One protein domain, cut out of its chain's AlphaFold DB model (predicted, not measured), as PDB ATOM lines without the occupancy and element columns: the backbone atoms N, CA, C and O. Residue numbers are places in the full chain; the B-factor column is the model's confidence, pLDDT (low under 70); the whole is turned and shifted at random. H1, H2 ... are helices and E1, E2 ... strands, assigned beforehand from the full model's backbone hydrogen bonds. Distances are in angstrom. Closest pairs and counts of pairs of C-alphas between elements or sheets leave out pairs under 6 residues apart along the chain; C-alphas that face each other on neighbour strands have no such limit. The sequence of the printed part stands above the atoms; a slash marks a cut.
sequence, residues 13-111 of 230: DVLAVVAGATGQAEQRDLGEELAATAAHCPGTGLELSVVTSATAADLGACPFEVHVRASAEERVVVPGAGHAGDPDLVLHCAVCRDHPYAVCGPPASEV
ATOM      1  N   ASP A  13     149.559 198.119 192.769       95.31
ATOM      2  CA  ASP A  13     148.439 197.190 192.912       95.31
ATOM      3  C   ASP A  13     147.840 196.858 191.537       95.31
ATOM      4  O   ASP A  13     147.382 197.750 190.808       95.31
ATOM      5  N   VAL A  14     147.811 195.577 191.177       96.06
ATOM      6  CA  VAL A  14     147.270 195.085 189.905       96.06
ATOM      7  C   VAL A  14     146.256 193.974 190.161       96.06
ATOM      8  O   VAL A  14     146.525 192.995 190.847       96.06
ATOM      9  N   LEU A  15     145.078 194.090 189.554       97.56
ATOM     10  CA  LEU A  15     144.081 193.024 189.551       97.56
ATOM     11  C   LEU A  15     143.886 192.535 188.119       97.56
ATOM     12  O   LEU A  15     143.459 193.296 187.248       97.56
ATOM     13  N   ALA A  16     144.217 191.271 187.878       97.31
ATOM     14  CA  ALA A  16     144.036 190.618 186.591       97.31
ATOM     15  C   ALA A  16     142.817 189.692 186.626       97.31
ATOM     16  O   ALA A  16     142.528 189.057 187.641       97.31
ATOM     17  N   VAL A  17     142.107 189.602 185.500       97.88
ATOM     18  CA  VAL A  17     140.907 188.772 185.369       97.88
ATOM     19  C   VAL A  17     141.095 187.767 184.241       97.88
ATOM     20  O   VAL A  17     141.368 188.151 183.104       97.88
ATOM     21  N   VAL A  18     140.932 186.482 184.553       97.12
ATOM     22  CA  VAL A  18     141.015 185.367 183.596       97.12
ATOM     23  C   VAL A  18     139.646 184.735 183.364       97.12
ATOM     24  O   VAL A  18     138.729 184.877 184.171       97.12
ATOM     25  N   ALA A  19     139.476 184.027 182.246       95.75
ATOM     26  CA  ALA A  19     138.176 183.466 181.874       95.75
ATOM     27  C   ALA A  19     137.653 182.443 182.899       95.75
ATOM     28  O   ALA A  19     136.474 182.482 183.246       95.75
ATOM     29  N   GLY A  20     138.524 181.575 183.415       93.62
ATOM     30  CA  GLY A  20     138.160 180.520 184.354       93.62
ATOM     31  C   GLY A  20     139.340 180.063 185.200       93.62
ATOM     32  O   GLY A  20     140.463 180.530 185.009       93.62
ATOM     33  N   ALA A  21     139.046 179.171 186.142       90.06
ATOM     34  CA  ALA A  21     140.029 178.660 187.082       90.06
ATOM     35  C   ALA A  21     141.054 177.735 186.414       90.06
ATOM     36  O   ALA A  21     140.748 177.041 185.440       90.06
ATOM     37  N   THR A  22     142.253 177.714 186.984       89.56
ATOM     38  CA  THR A  22     143.415 176.938 186.530       89.56
ATOM     39  C   THR A  22     143.890 175.968 187.611       89.56
ATOM     40  O   THR A  22     143.487 176.049 188.775       89.56
ATOM     41  N   GLY A  23     144.708 174.986 187.232       92.94
ATOM     42  CA  GLY A  23     145.256 174.017 188.182       92.94
ATOM     43  C   GLY A  23     146.312 174.639 189.102       92.94
ATOM     44  O   GLY A  23     146.995 175.581 188.722       92.94
ATOM     45  N   GLN A  24     146.528 174.075 190.297       95.69
ATOM     46  CA  GLN A  24     147.507 174.609 191.265       95.69
ATOM     47  C   GLN A  24     148.926 174.775 190.682       95.69
ATOM     48  O   GLN A  24     149.634 175.710 191.049       95.69
ATOM     49  N   ALA A  25     149.350 173.862 189.800       96.38
ATOM     50  CA  ALA A  25     150.642 173.959 189.122       96.38
ATOM     51  C   ALA A  25     150.692 175.176 188.182       96.38
ATOM     52  O   ALA A  25     151.602 175.985 188.292       96.38
ATOM     53  N   GLU A  26     149.663 175.362 187.353       96.44
ATOM     54  CA  GLU A  26     149.547 176.507 186.442       96.44
ATOM     55  C   GLU A  26     149.470 177.835 187.207       96.44
ATOM     56  O   GLU A  26     150.130 178.800 186.838       96.44
ATOM     57  N   GLN A  27     148.718 177.876 188.311       97.56
ATOM     58  CA  GLN A  27     148.640 179.044 189.194       97.56
ATOM     59  C   GLN A  27     150.006 179.408 189.785       97.56
ATOM     60  O   GLN A  27     150.347 180.586 189.883       97.56
ATOM     61  N   ARG A  28     150.795 178.401 190.185       97.50
ATOM     62  CA  ARG A  28     152.155 178.606 190.691       97.50
ATOM     63  C   ARG A  28     153.066 179.147 189.597       97.50
ATOM     64  O   ARG A  28     153.722 180.153 189.836       97.50
ATOM     65  N   ASP A  29     153.081 178.511 188.432       97.62
ATOM     66  CA  ASP A  29     153.938 178.914 187.315       97.62
ATOM     67  C   ASP A  29     153.610 180.348 186.869       97.62
ATOM     68  O   ASP A  29     154.503 181.192 186.791       97.62
ATOM     69  N   LEU A  30     152.318 180.666 186.721       97.00
ATOM     70  CA  LEU A  30     151.839 182.022 186.455       97.00
ATOM     71  C   LEU A  30     152.307 183.013 187.528       97.00
ATOM     72  O   LEU A  30     152.788 184.099 187.212       97.00
ATOM     73  N   GLY A  31     152.179 182.650 188.804       97.69
ATOM     74  CA  GLY A  31     152.628 183.485 189.914       97.69
ATOM     75  C   GLY A  31     154.123 183.787 189.882       97.69
ATOM     76  O   GLY A  31     154.523 184.923 190.125       97.69
ATOM     77  N   GLU A  32     154.952 182.798 189.546       97.88
ATOM     78  CA  GLU A  32     156.401 182.978 189.441       97.88
ATOM     79  C   GLU A  32     156.797 183.857 188.246       97.88
ATOM     80  O   GLU A  32     157.710 184.682 188.368       97.88
ATOM     81  N   GLU A  33     156.102 183.725 187.115       97.19
ATOM     82  CA  GLU A  33     156.284 184.603 185.954       97.19
ATOM     83  C   GLU A  33     155.904 186.049 186.285       97.19
ATOM     84  O   GLU A  33     156.677 186.974 186.023       97.19
ATOM     85  N   LEU A  34     154.753 186.256 186.930       96.88
ATOM     86  CA  LEU A  34     154.293 187.579 187.350       96.88
ATOM     87  C   LEU A  34     155.243 188.203 188.378       96.88
ATOM     88  O   LEU A  34     155.630 189.362 188.226       96.88
ATOM     89  N   ALA A  35     155.696 187.435 189.371       97.25
ATOM     90  CA  ALA A  35     156.662 187.897 190.366       97.25
ATOM     91  C   ALA A  35     157.990 188.340 189.732       97.25
ATOM     92  O   ALA A  35     158.594 189.315 190.179       97.25
ATOM     93  N   ALA A  36     158.439 187.677 188.660       95.81
ATOM     94  CA  ALA A  36     159.653 188.072 187.947       95.81
ATOM     95  C   ALA A  36     159.538 189.462 187.291       95.81
ATOM     96  O   ALA A  36     160.547 190.152 187.135       95.81
ATOM     97  N   THR A  37     158.322 189.917 186.962       94.75
ATOM     98  CA  THR A  37     158.099 191.256 186.386       94.75
ATOM     99  C   THR A  37     158.288 192.394 187.393       94.75
ATOM    100  O   THR A  37     158.477 193.542 186.984       94.75
ATOM    101  N   ALA A  38     158.315 192.100 188.699       94.12
ATOM    102  CA  ALA A  38     158.484 193.105 189.750       94.12
ATOM    103  C   ALA A  38     159.795 193.899 189.622       94.12
ATOM    104  O   ALA A  38     159.836 195.078 189.963       94.12
ATOM    105  N   ALA A  39     160.841 193.304 189.033       92.31
ATOM    106  CA  ALA A  39     162.108 193.980 188.745       92.31
ATOM    107  C   ALA A  39     161.967 195.187 187.792       92.31
ATOM    108  O   ALA A  39     162.857 196.034 187.724       92.31
ATOM    109  N   HIS A  40     160.858 195.273 187.052       91.88
ATOM    110  CA  HIS A  40     160.544 196.375 186.144       91.88
ATOM    111  C   HIS A  40     159.526 197.363 186.727       91.88
ATOM    112  O   HIS A  40     159.106 198.289 186.028       91.88
ATOM    113  N   CYS A  41     159.104 197.187 187.983       92.25
ATOM    114  CA  CYS A  41     158.116 198.068 188.584       92.25
ATOM    115  C   CYS A  41     158.696 199.474 188.832       92.25
ATOM    116  O   CYS A  41     159.772 199.609 189.407       92.25
ATOM    117  N   PRO A  42     157.974 200.547 188.456       89.94
ATOM    118  CA  PRO A  42     158.382 201.935 188.697       89.94
ATOM    119  C   PRO A  42     158.257 202.365 190.171       89.94
ATOM    120  O   PRO A  42     158.489 203.531 190.490       89.94
ATOM    121  N   GLY A  43     157.809 201.462 191.044       92.25
ATOM    122  CA  GLY A  43     157.573 201.674 192.467       92.25
ATOM    123  C   GLY A  43     158.461 200.793 193.340       92.25
ATOM    124  O   GLY A  43     159.493 200.299 192.896       92.25
ATOM    125  N   THR A  44     158.042 200.569 194.582       94.50
ATOM    126  CA  THR A  44     158.759 199.699 195.529       94.50
ATOM    127  C   THR A  44     158.522 198.212 195.290       94.50
ATOM    128  O   THR A  44     159.262 197.395 195.824       94.50
ATOM    129  N   GLY A  45     157.516 197.850 194.497       96.19
ATOM    130  CA  GLY A  45     157.184 196.463 194.204       96.19
ATOM    131  C   GLY A  45     155.896 196.321 193.403       96.19
ATOM    132  O   GLY A  45     155.309 197.312 192.956       96.19
ATOM    133  N   LEU A  46     155.487 195.070 193.240       96.94
ATOM    134  CA  LEU A  46     154.257 194.619 192.614       96.94
ATOM    135  C   LEU A  46     153.429 193.861 193.649       96.94
ATOM    136  O   LEU A  46     153.901 192.866 194.202       96.94
ATOM    137  N   GLU A  47     152.190 194.292 193.842       97.06
ATOM    138  CA  GLU A  47     151.142 193.496 194.466       97.06
ATOM    139  C   GLU A  47     150.114 193.148 193.390       97.06
ATOM    140  O   GLU A  47     149.547 194.029 192.743       97.06
ATOM    141  N   LEU A  48     149.917 191.858 193.128       97.38
ATOM    142  CA  LEU A  48     149.067 191.404 192.037       97.38
ATOM    143  C   LEU A  48     148.231 190.199 192.439       97.38
ATOM    144  O   LEU A  48     148.767 189.159 192.809       97.38
ATOM    145  N   SER A  49     146.916 190.313 192.265       98.19
ATOM    146  CA  SER A  49     145.998 189.175 192.354       98.19
ATOM    147  C   SER A  49     145.391 188.854 190.990       98.19
ATOM    148  O   SER A  49     145.064 189.747 190.206       98.19
ATOM    149  N   VAL A  50     145.217 187.566 190.708       98.31
ATOM    150  CA  VAL A  50     144.491 187.062 189.540       98.31
ATOM    151  C   VAL A  50     143.190 186.437 190.022       98.31
ATOM    152  O   VAL A  50     143.207 185.591 190.914       98.31
ATOM    153  N   VAL A  51     142.062 186.824 189.435       98.50
ATOM    154  CA  VAL A  51     140.739 186.265 189.745       98.50
ATOM    155  C   VAL A  51     140.036 185.803 188.474       98.50
ATOM    156  O   VAL A  51     140.374 186.224 187.369       98.50
ATOM    157  N   THR A  52     139.028 184.945 188.606       98.19
ATOM    158  CA  THR A  52     138.197 184.571 187.455       98.19
ATOM    159  C   THR A  52     137.186 185.666 187.113       98.19
ATOM    160  O   THR A  52     136.809 186.475 187.962       98.19
ATOM    161  N   SER A  53     136.689 185.659 185.876       97.81
ATOM    162  CA  SER A  53     135.583 186.517 185.439       97.81
ATOM    163  C   SER A  53     134.325 186.329 186.294       97.81
ATOM    164  O   SER A  53     133.656 187.306 186.624       97.81
ATOM    165  N   ALA A  54     134.053 185.094 186.732       97.69
ATOM    166  CA  ALA A  54     132.966 184.788 187.653       97.69
ATOM    167  C   ALA A  54     133.175 185.457 189.021       97.69
ATOM    168  O   ALA A  54     132.251 186.092 189.520       97.69
ATOM    169  N   THR A  55     134.388 185.395 189.583       97.94
ATOM    170  CA  THR A  55     134.721 186.087 190.840       97.94
ATOM    171  C   THR A  55     134.622 187.604 190.705       97.94
ATOM    172  O   THR A  55     134.133 188.283 191.603       97.94
ATOM    173  N   ALA A  56     135.123 188.165 189.601       98.00
ATOM    174  CA  ALA A  56     135.072 189.606 189.381       98.00
ATOM    175  C   ALA A  56     133.615 190.099 189.302       98.00
ATOM    176  O   ALA A  56     133.288 191.147 189.860       98.00
ATOM    177  N   ALA A  57     132.735 189.321 188.663       97.94
ATOM    178  CA  ALA A  57     131.312 189.619 188.554       97.94
ATOM    179  C   ALA A  57     130.550 189.432 189.880       97.94
ATOM    180  O   ALA A  57     129.665 190.230 190.188       97.94
ATOM    181  N   ASP A  58     130.890 188.413 190.670       97.19
ATOM    182  CA  ASP A  58     130.367 188.191 192.019       97.19
ATOM    183  C   ASP A  58     131.470 187.642 192.925       97.19
ATOM    184  O   ASP A  58     131.912 186.498 192.799       97.19
ATOM    185  N   LEU A  59     131.892 188.474 193.880       95.75
ATOM    186  CA  LEU A  59     132.995 188.156 194.771       95.75
ATOM    187  C   LEU A  59     132.750 186.894 195.596       95.75
ATOM    188  O   LEU A  59     133.721 186.216 195.911       95.75
ATOM    189  N   GLY A  60     131.512 186.583 196.001       95.25
ATOM    190  CA  GLY A  60     131.243 185.442 196.887       95.25
ATOM    191  C   GLY A  60     132.225 185.370 198.073       95.25
ATOM    192  O   GLY A  60     132.396 186.352 198.799       95.25
ATOM    193  N   ALA A  61     132.916 184.234 198.225       95.56
ATOM    194  CA  ALA A  61     133.958 183.998 199.237       95.56
ATOM    195  C   ALA A  61     135.351 184.581 198.893       95.56
ATOM    196  O   ALA A  61     136.320 184.296 199.582       95.56
ATOM    197  N   CYS A  62     135.456 185.387 197.839       97.44
ATOM    198  CA  CYS A  62     136.686 185.955 197.286       97.44
ATOM    199  C   CYS A  62     137.732 184.920 196.814       97.44
ATOM    200  O   CYS A  62     138.893 185.001 197.216       97.44
ATOM    201  N   PRO A  63     137.377 183.927 195.975       97.50
ATOM    202  CA  PRO A  63     138.369 183.006 195.426       97.50
ATOM    203  C   PRO A  63     139.314 183.715 194.444       97.50
ATOM    204  O   PRO A  63     138.886 184.533 193.634       97.50
ATOM    205  N   PHE A  64     140.589 183.344 194.463       98.06
ATOM    206  CA  PHE A  64     141.603 183.827 193.527       98.06
ATOM    207  C   PHE A  64     142.328 182.660 192.869       98.06
ATOM    208  O   PHE A  64     142.261 181.529 193.340       98.06
ATOM    209  N   GLU A  65     143.031 182.954 191.783       98.12
ATOM    210  CA  GLU A  65     143.900 182.008 191.089       98.12
ATOM    211  C   GLU A  65     145.319 182.081 191.638       98.12
ATOM    212  O   GLU A  65     145.909 181.064 191.992       98.12
ATOM    213  N   VAL A  66     145.865 183.289 191.766       98.25
ATOM    214  CA  VAL A  66     147.172 183.507 192.384       98.25
ATOM    215  C   VAL A  66     147.255 184.909 192.975       98.25
ATOM    216  O   VAL A  66     146.706 185.852 192.407       98.25
ATOM    217  N   HIS A  67     147.930 185.030 194.114       98.06
ATOM    218  CA  HIS A  67     148.330 186.299 194.708       98.06
ATOM    219  C   HIS A  67     149.856 186.383 194.749       98.06
ATOM    220  O   HIS A  67     150.538 185.421 195.113       98.06
ATOM    221  N   VAL A  68     150.384 187.535 194.354       98.00
ATOM    222  CA  VAL A  68     151.809 187.822 194.248       98.00
ATOM    223  C   VAL A  68     152.105 189.106 195.008       98.00
ATOM    224  O   VAL A  68     151.514 190.141 194.715       98.00
ATOM    225  N   ARG A  69     153.081 189.055 195.915       97.31
ATOM    226  CA  ARG A  69     153.779 190.242 196.423       97.31
ATOM    227  C   ARG A  69     155.253 190.100 196.118       97.31
ATOM    228  O   ARG A  69     155.881 189.130 196.537       97.31
ATOM    229  N   ALA A  70     155.799 191.032 195.355       97.25
ATOM    230  CA  ALA A  70     157.182 190.965 194.917       97.25
ATOM    231  C   ALA A  70     157.837 192.349 194.920       97.25
ATOM    232  O   ALA A  70     157.325 193.301 194.338       97.25
ATOM    233  N   SER A  71     159.000 192.445 195.550       95.38
ATOM    234  CA  SER A  71     159.868 193.621 195.606       95.38
ATOM    235  C   SER A  71     161.332 193.189 195.447       95.38
ATOM    236  O   SER A  71     161.621 192.049 195.079       95.38
ATOM    237  N   ALA A  72     162.280 194.094 195.700       90.94
ATOM    238  CA  ALA A  72     163.695 193.728 195.748       90.94
ATOM    239  C   ALA A  72     164.036 192.851 196.973       90.94
ATOM    240  O   ALA A  72     164.995 192.082 196.929       90.94
ATOM    241  N   GLU A  73     163.259 192.962 198.052       90.69
ATOM    242  CA  GLU A  73     163.496 192.298 199.337       90.69
ATOM    243  C   GLU A  73     162.549 191.121 199.607       90.69
ATOM    244  O   GLU A  73     162.873 190.249 200.413       90.69
ATOM    245  N   GLU A  74     161.386 191.084 198.955       92.50
ATOM    246  CA  GLU A  74     160.339 190.092 199.187       92.50
ATOM    247  C   GLU A  74     159.896 189.436 197.877       92.50
ATOM    248  O   GLU A  74     159.790 190.076 196.834       92.50
ATOM    249  N   ARG A  75     159.597 188.136 197.939       96.38
ATOM    250  CA  ARG A  75     158.922 187.406 196.866       96.38
ATOM    251  C   ARG A  75     157.997 186.364 197.474       96.38
ATOM    252  O   ARG A  75     158.453 185.355 198.007       96.38
ATOM    253  N   VAL A  76     156.701 186.613 197.373       97.31
ATOM    254  CA  VAL A  76     155.630 185.756 197.869       97.31
ATOM    255  C   VAL A  76     154.702 185.430 196.710       97.31
ATOM    256  O   VAL A  76     154.175 186.328 196.059       97.31
ATOM    257  N   VAL A  77     154.501 184.135 196.470       97.88
ATOM    258  CA  VAL A  77     153.571 183.603 195.471       97.88
ATOM    259  C   VAL A  77     152.645 182.614 196.166       97.88
ATOM    260  O   VAL A  77     153.094 181.599 196.705       97.88
ATOM    261  N   VAL A  78     151.347 182.907 196.149       97.56
ATOM    262  CA  VAL A  78     150.308 182.098 196.790       97.56
ATOM    263  C   VAL A  78     149.322 181.627 195.722       97.56
ATOM    264  O   VAL A  78     148.510 182.425 195.259       97.56
ATOM    265  N   PRO A  79     149.367 180.349 195.310       97.69
ATOM    266  CA  PRO A  79     148.311 179.754 194.497       97.69
ATOM    267  C   PRO A  79     146.991 179.716 195.273       97.69
ATOM    268  O   PRO A  79     146.980 179.404 196.464       97.69
ATOM    269  N   GLY A  80     145.879 179.997 194.604       97.00
ATOM    270  CA  GLY A  80     144.559 180.021 195.231       97.00
ATOM    271  C   GLY A  80     143.893 178.651 195.359       97.00
ATOM    272  O   GLY A  80     142.953 178.489 196.139       97.00
ATOM    273  N   ALA A  81     144.383 177.628 194.654       95.62
ATOM    274  CA  ALA A  81     143.886 176.263 194.780       95.62
ATOM    275  C   ALA A  81     144.002 175.750 196.228       95.62
ATOM    276  O   ALA A  81     145.099 175.604 196.772       95.62
ATOM    277  N   GLY A  82     142.851 175.434 196.829       92.12
ATOM    278  CA  GLY A  82     142.741 174.995 198.223       92.12
ATOM    279  C   GLY A  82     142.666 176.133 199.247       92.12
ATOM    280  O   GLY A  82     142.522 175.853 200.436       92.12
ATOM    281  N   HIS A  83     142.726 177.397 198.814       95.06
ATOM    282  CA  HIS A  83     142.544 178.554 199.685       95.06
ATOM    283  C   HIS A  83     141.058 178.813 199.961       95.06
ATOM    284  O   HIS A  83     140.202 178.600 199.103       95.06
ATOM    285  N   ALA A  84     140.745 179.351 201.140       94.50
ATOM    286  CA  ALA A  84     139.379 179.732 201.514       94.50
ATOM    287  C   ALA A  84     138.889 181.040 200.849       94.50
ATOM    288  O   ALA A  84     137.770 181.473 201.116       94.50
ATOM    289  N   GLY A  85     139.717 181.651 199.995       94.94
ATOM    290  CA  GLY A  85     139.548 183.006 199.460       94.94
ATOM    291  C   GLY A  85     140.305 184.090 200.238       94.94
ATOM    292  O   GLY A  85     140.831 183.827 201.318       94.94
ATOM    293  N   ASP A  86     140.404 185.277 199.645       95.81
ATOM    294  CA  ASP A  86     141.151 186.431 200.159       95.81
ATOM    295  C   ASP A  86     140.215 187.642 200.366       95.81
ATOM    296  O   ASP A  86     139.743 188.233 199.388       95.81
ATOM    297  N   PRO A  87     139.906 188.020 201.621       94.44
ATOM    298  CA  PRO A  87     139.050 189.164 201.922       94.44
ATOM    299  C   PRO A  87     139.527 190.501 201.334       94.44
ATOM    300  O   PRO A  87     138.673 191.347 201.045       94.44
ATOM    301  N   ASP A  88     140.826 190.685 201.083       94.06
ATOM    302  CA  ASP A  88     141.381 191.944 200.561       94.06
ATOM    303  C   ASP A  88     140.867 192.250 199.144       94.06
ATOM    304  O   ASP A  88     140.686 193.413 198.754       94.06
ATOM    305  N   LEU A  89     140.465 191.208 198.404       97.69
ATOM    306  CA  LEU A  89     139.815 191.344 197.100       97.69
ATOM    307  C   LEU A  89     138.533 192.176 197.134       97.69
ATOM    308  O   LEU A  89     138.158 192.741 196.103       97.69
ATOM    309  N   VAL A  90     137.866 192.292 198.287       98.06
ATOM    310  CA  VAL A  90     136.703 193.175 198.444       98.06
ATOM    311  C   VAL A  90     137.090 194.619 198.142       98.06
ATOM    312  O   VAL A  90     136.414 195.286 197.355       98.06
ATOM    313  N   LEU A  91     138.187 195.103 198.733       97.25
ATOM    314  CA  LEU A  91     138.658 196.467 198.511       97.25
ATOM    315  C   LEU A  91     139.258 196.616 197.113       97.25
ATOM    316  O   LEU A  91     138.974 197.614 196.448       97.25
ATOM    317  N   HIS A  92     140.011 195.626 196.624       96.88
ATOM    318  CA  HIS A  92     140.598 195.675 195.280       96.88
ATOM    319  C   HIS A  92     139.535 195.750 194.179       96.88
ATOM    320  O   HIS A  92     139.609 196.626 193.313       96.88
ATOM    321  N   CYS A  93     138.497 194.909 194.237       97.44
ATOM    322  CA  CYS A  93     137.408 194.939 193.259       97.44
ATOM    323  C   CYS A  93     136.578 196.221 193.366       97.44
ATOM    324  O   CYS A  93     136.233 196.808 192.339       97.44
ATOM    325  N   ALA A  94     136.308 196.707 194.583       97.00
ATOM    326  CA  ALA A  94     135.593 197.966 194.772       97.00
ATOM    327  C   ALA A  94     136.374 199.157 194.179       97.00
ATOM    328  O   ALA A  94     135.803 199.975 193.459       97.00
ATOM    329  N   VAL A  95     137.697 199.222 194.385       96.50
ATOM    330  CA  VAL A  95     138.554 200.241 193.753       96.50
ATOM    331  C   VAL A  95     138.570 200.093 192.233       96.50
ATOM    332  O   VAL A  95     138.444 201.101 191.537       96.50
ATOM    333  N   CYS A  96     138.723 198.875 191.707       96.38
ATOM    334  CA  CYS A  96     138.751 198.642 190.262       96.38
ATOM    335  C   CYS A  96     137.444 199.068 189.588       96.38
ATOM    336  O   CYS A  96     137.484 199.624 188.492       96.38
ATOM    337  N   ARG A  97     136.302 198.864 190.252       95.62
ATOM    338  CA  ARG A  97     134.989 199.283 189.760       95.62
ATOM    339  C   ARG A  97     134.780 200.797 189.826       95.62
ATOM    340  O   ARG A  97     134.388 201.391 188.824       95.62
ATOM    341  N   ASP A  98     135.036 201.413 190.978       94.69
ATOM    342  CA  ASP A  98     134.671 202.819 191.228       94.69
ATOM    343  C   ASP A  98     135.725 203.809 190.721       94.69
ATOM    344  O   ASP A  98     135.436 204.969 190.416       94.69
ATOM    345  N   HIS A  99     136.970 203.352 190.620       94.56
ATOM    346  CA  HIS A  99     138.108 204.140 190.175       94.56
ATOM    347  C   HIS A  99     138.934 203.334 189.168       94.56
ATOM    348  O   HIS A  99     140.091 203.010 189.452       94.56
ATOM    349  N   PRO A 100     138.399 203.010 187.983       92.12
ATOM    350  CA  PRO A 100     139.100 202.158 187.039       92.12
ATOM    351  C   PRO A 100     140.331 202.837 186.440       92.12
ATOM    352  O   PRO A 100     140.375 204.047 186.217       92.12
ATOM    353  N   TYR A 101     141.344 202.025 186.160       92.88
ATOM    354  CA  TYR A 101     142.385 202.328 185.185       92.88
ATOM    355  C   TYR A 101     142.671 201.032 184.430       92.88
ATOM    356  O   TYR A 101     143.466 200.210 184.875       92.88
ATOM    357  N   ALA A 102     141.935 200.807 183.341       93.12
ATOM    358  CA  ALA A 102     142.082 199.601 182.541       93.12
ATOM    359  C   ALA A 102     143.375 199.694 181.723       93.12
ATOM    360  O   ALA A 102     143.490 200.536 180.832       93.12
ATOM    361  N   VAL A 103     144.349 198.841 182.043       93.00
ATOM    362  CA  VAL A 103     145.582 198.700 181.251       93.00
ATOM    363  C   VAL A 103     145.271 198.001 179.927       93.00
ATOM    364  O   VAL A 103     145.749 198.409 178.871       93.00
ATOM    365  N   CYS A 104     144.437 196.964 179.983       95.12
ATOM    366  CA  CYS A 104     143.927 196.230 178.837       95.12
ATOM    367  C   CYS A 104     142.570 195.594 179.176       95.12
ATOM    368  O   CYS A 104     142.178 195.528 180.343       95.12
ATOM    369  N   GLY A 105     141.865 195.117 178.147       95.06
ATOM    370  CA  GLY A 105     140.569 194.459 178.299       95.06
ATOM    371  C   GLY A 105     139.368 195.418 178.286       95.06
ATOM    372  O   GLY A 105     139.512 196.593 177.938       95.06
ATOM    373  N   PRO A 106     138.167 194.897 178.590       94.38
ATOM    374  CA  PRO A 106     136.926 195.665 178.560       94.38
ATOM    375  C   PRO A 106     136.832 196.682 179.715       94.38
ATOM    376  O   PRO A 106     137.606 196.623 180.676       94.38
ATOM    377  N   PRO A 107     135.875 197.627 179.649       93.75
ATOM    378  CA  PRO A 107     135.615 198.566 180.734       93.75
ATOM    379  C   PRO A 107     135.341 197.857 182.065       93.75
ATOM    380  O   PRO A 107     134.605 196.875 182.123       93.75
ATOM    381  N   ALA A 108     135.855 198.407 183.168       94.19
ATOM    382  CA  ALA A 108     135.696 197.813 184.499       94.19
ATOM    383  C   ALA A 108     134.230 197.589 184.910       94.19
ATOM    384  O   ALA A 108     133.939 196.638 185.627       94.19
ATOM    385  N   SER A 109     133.301 198.424 184.433       92.81
ATOM    386  CA  SER A 109     131.862 198.277 184.690       92.81
ATOM    387  C   SER A 109     131.244 197.014 184.083       92.81
ATOM    388  O   SER A 109     130.181 196.602 184.538       92.81
ATOM    389  N   GLU A 110     131.883 196.427 183.067       95.38
ATOM    390  CA  GLU A 110     131.474 195.167 182.428       95.38
ATOM    391  C   GLU A 110     132.121 193.940 183.087       95.38
ATOM    392  O   GLU A 110     131.658 192.822 182.883       95.38
ATOM    393  N   VAL A 111     133.180 194.142 183.878       97.06
ATOM    394  CA  VAL A 111     133.980 193.069 184.491       97.06
ATOM    395  C   VAL A 111     133.651 192.892 185.965       97.06
ATOM    396  O   VAL A 111     133.406 191.780 186.423       97.06
TER     397      VAL A 111
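What this domain is: This is residues 13 to 111 of the 230 residues of a protein of Streptomyces sp. CRXT-Y-14 (UniProt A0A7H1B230). A four-stranded sheet has the long helix H1 along one face, over E2, E3 and E4, while H3 crosses the opposite face over edge strand E1. The short helix H2 follows E2 with no residue between them, past the last residue of E2, and the short helix H4, which ends the printed part, is off the sheet, next to H2 and H3. The printed part has 99 residues, ordered E1 H1 E2 H2 E3 E4 H3 H4; the mixed sheet runs E1 E2 E3 E4, and the class is mixed, helices and strands. It is compact, radius of gyration of the C-alphas 12.9 A, and spans 34 by 30 by 22 A.

How they stand to each other: E1, residues 13 to 18, and E2, residues 45 to 52, are parallel; N 16 and O 49 are 2.9 A apart. E3, residues 66 to 71, is antiparallel to E2, with N 48 and O 68 at 2.8 A, and forms a hairpin with E4, residues 75 to 79, with N 69 and O 76 at 2.9 A. H1, residues 24 to 40, is on the sheet at a height of 7.4 A; its closest C-alphas to E3 are Ala 35 and Ala 70, 5.5 A. E1, H1 and E2 form a strand-helix-strand unit, two parallel neighbour strands joined through a helix, with a right-handed crossover. H3, residues 89 to 98, runs across E1 at 87 degrees on the local plane; the closest C-alphas, Leu 15 and His 92, are 7.2 A apart. H4, residues 108 to 111, only just touches H3, with 3 pairs of C-alphas within 8 A, closest Arg 97 and Ala 108, 5.5 A. H2, residues 53 to 57, only grazes the sheet. Every O i to N i+4 pair is within hydrogen-bond range in H2 and H3, 10 of 13 in H1; H4 is too short for one.

Where its parts are: E1 begins at C-alpha 13 (148.439, 197.190, 192.912); H4 ends at C-alpha 111 (133.980, 193.069, 184.491). H1 is 25.9 A long, E2 23.4 A.

The domain as a whole: The farthest C-alphas, Glu 73 and Glu 110, are 36.3 A apart. The printed part has no cut, no link is long, and no printed residue is under 70 in pLDDT.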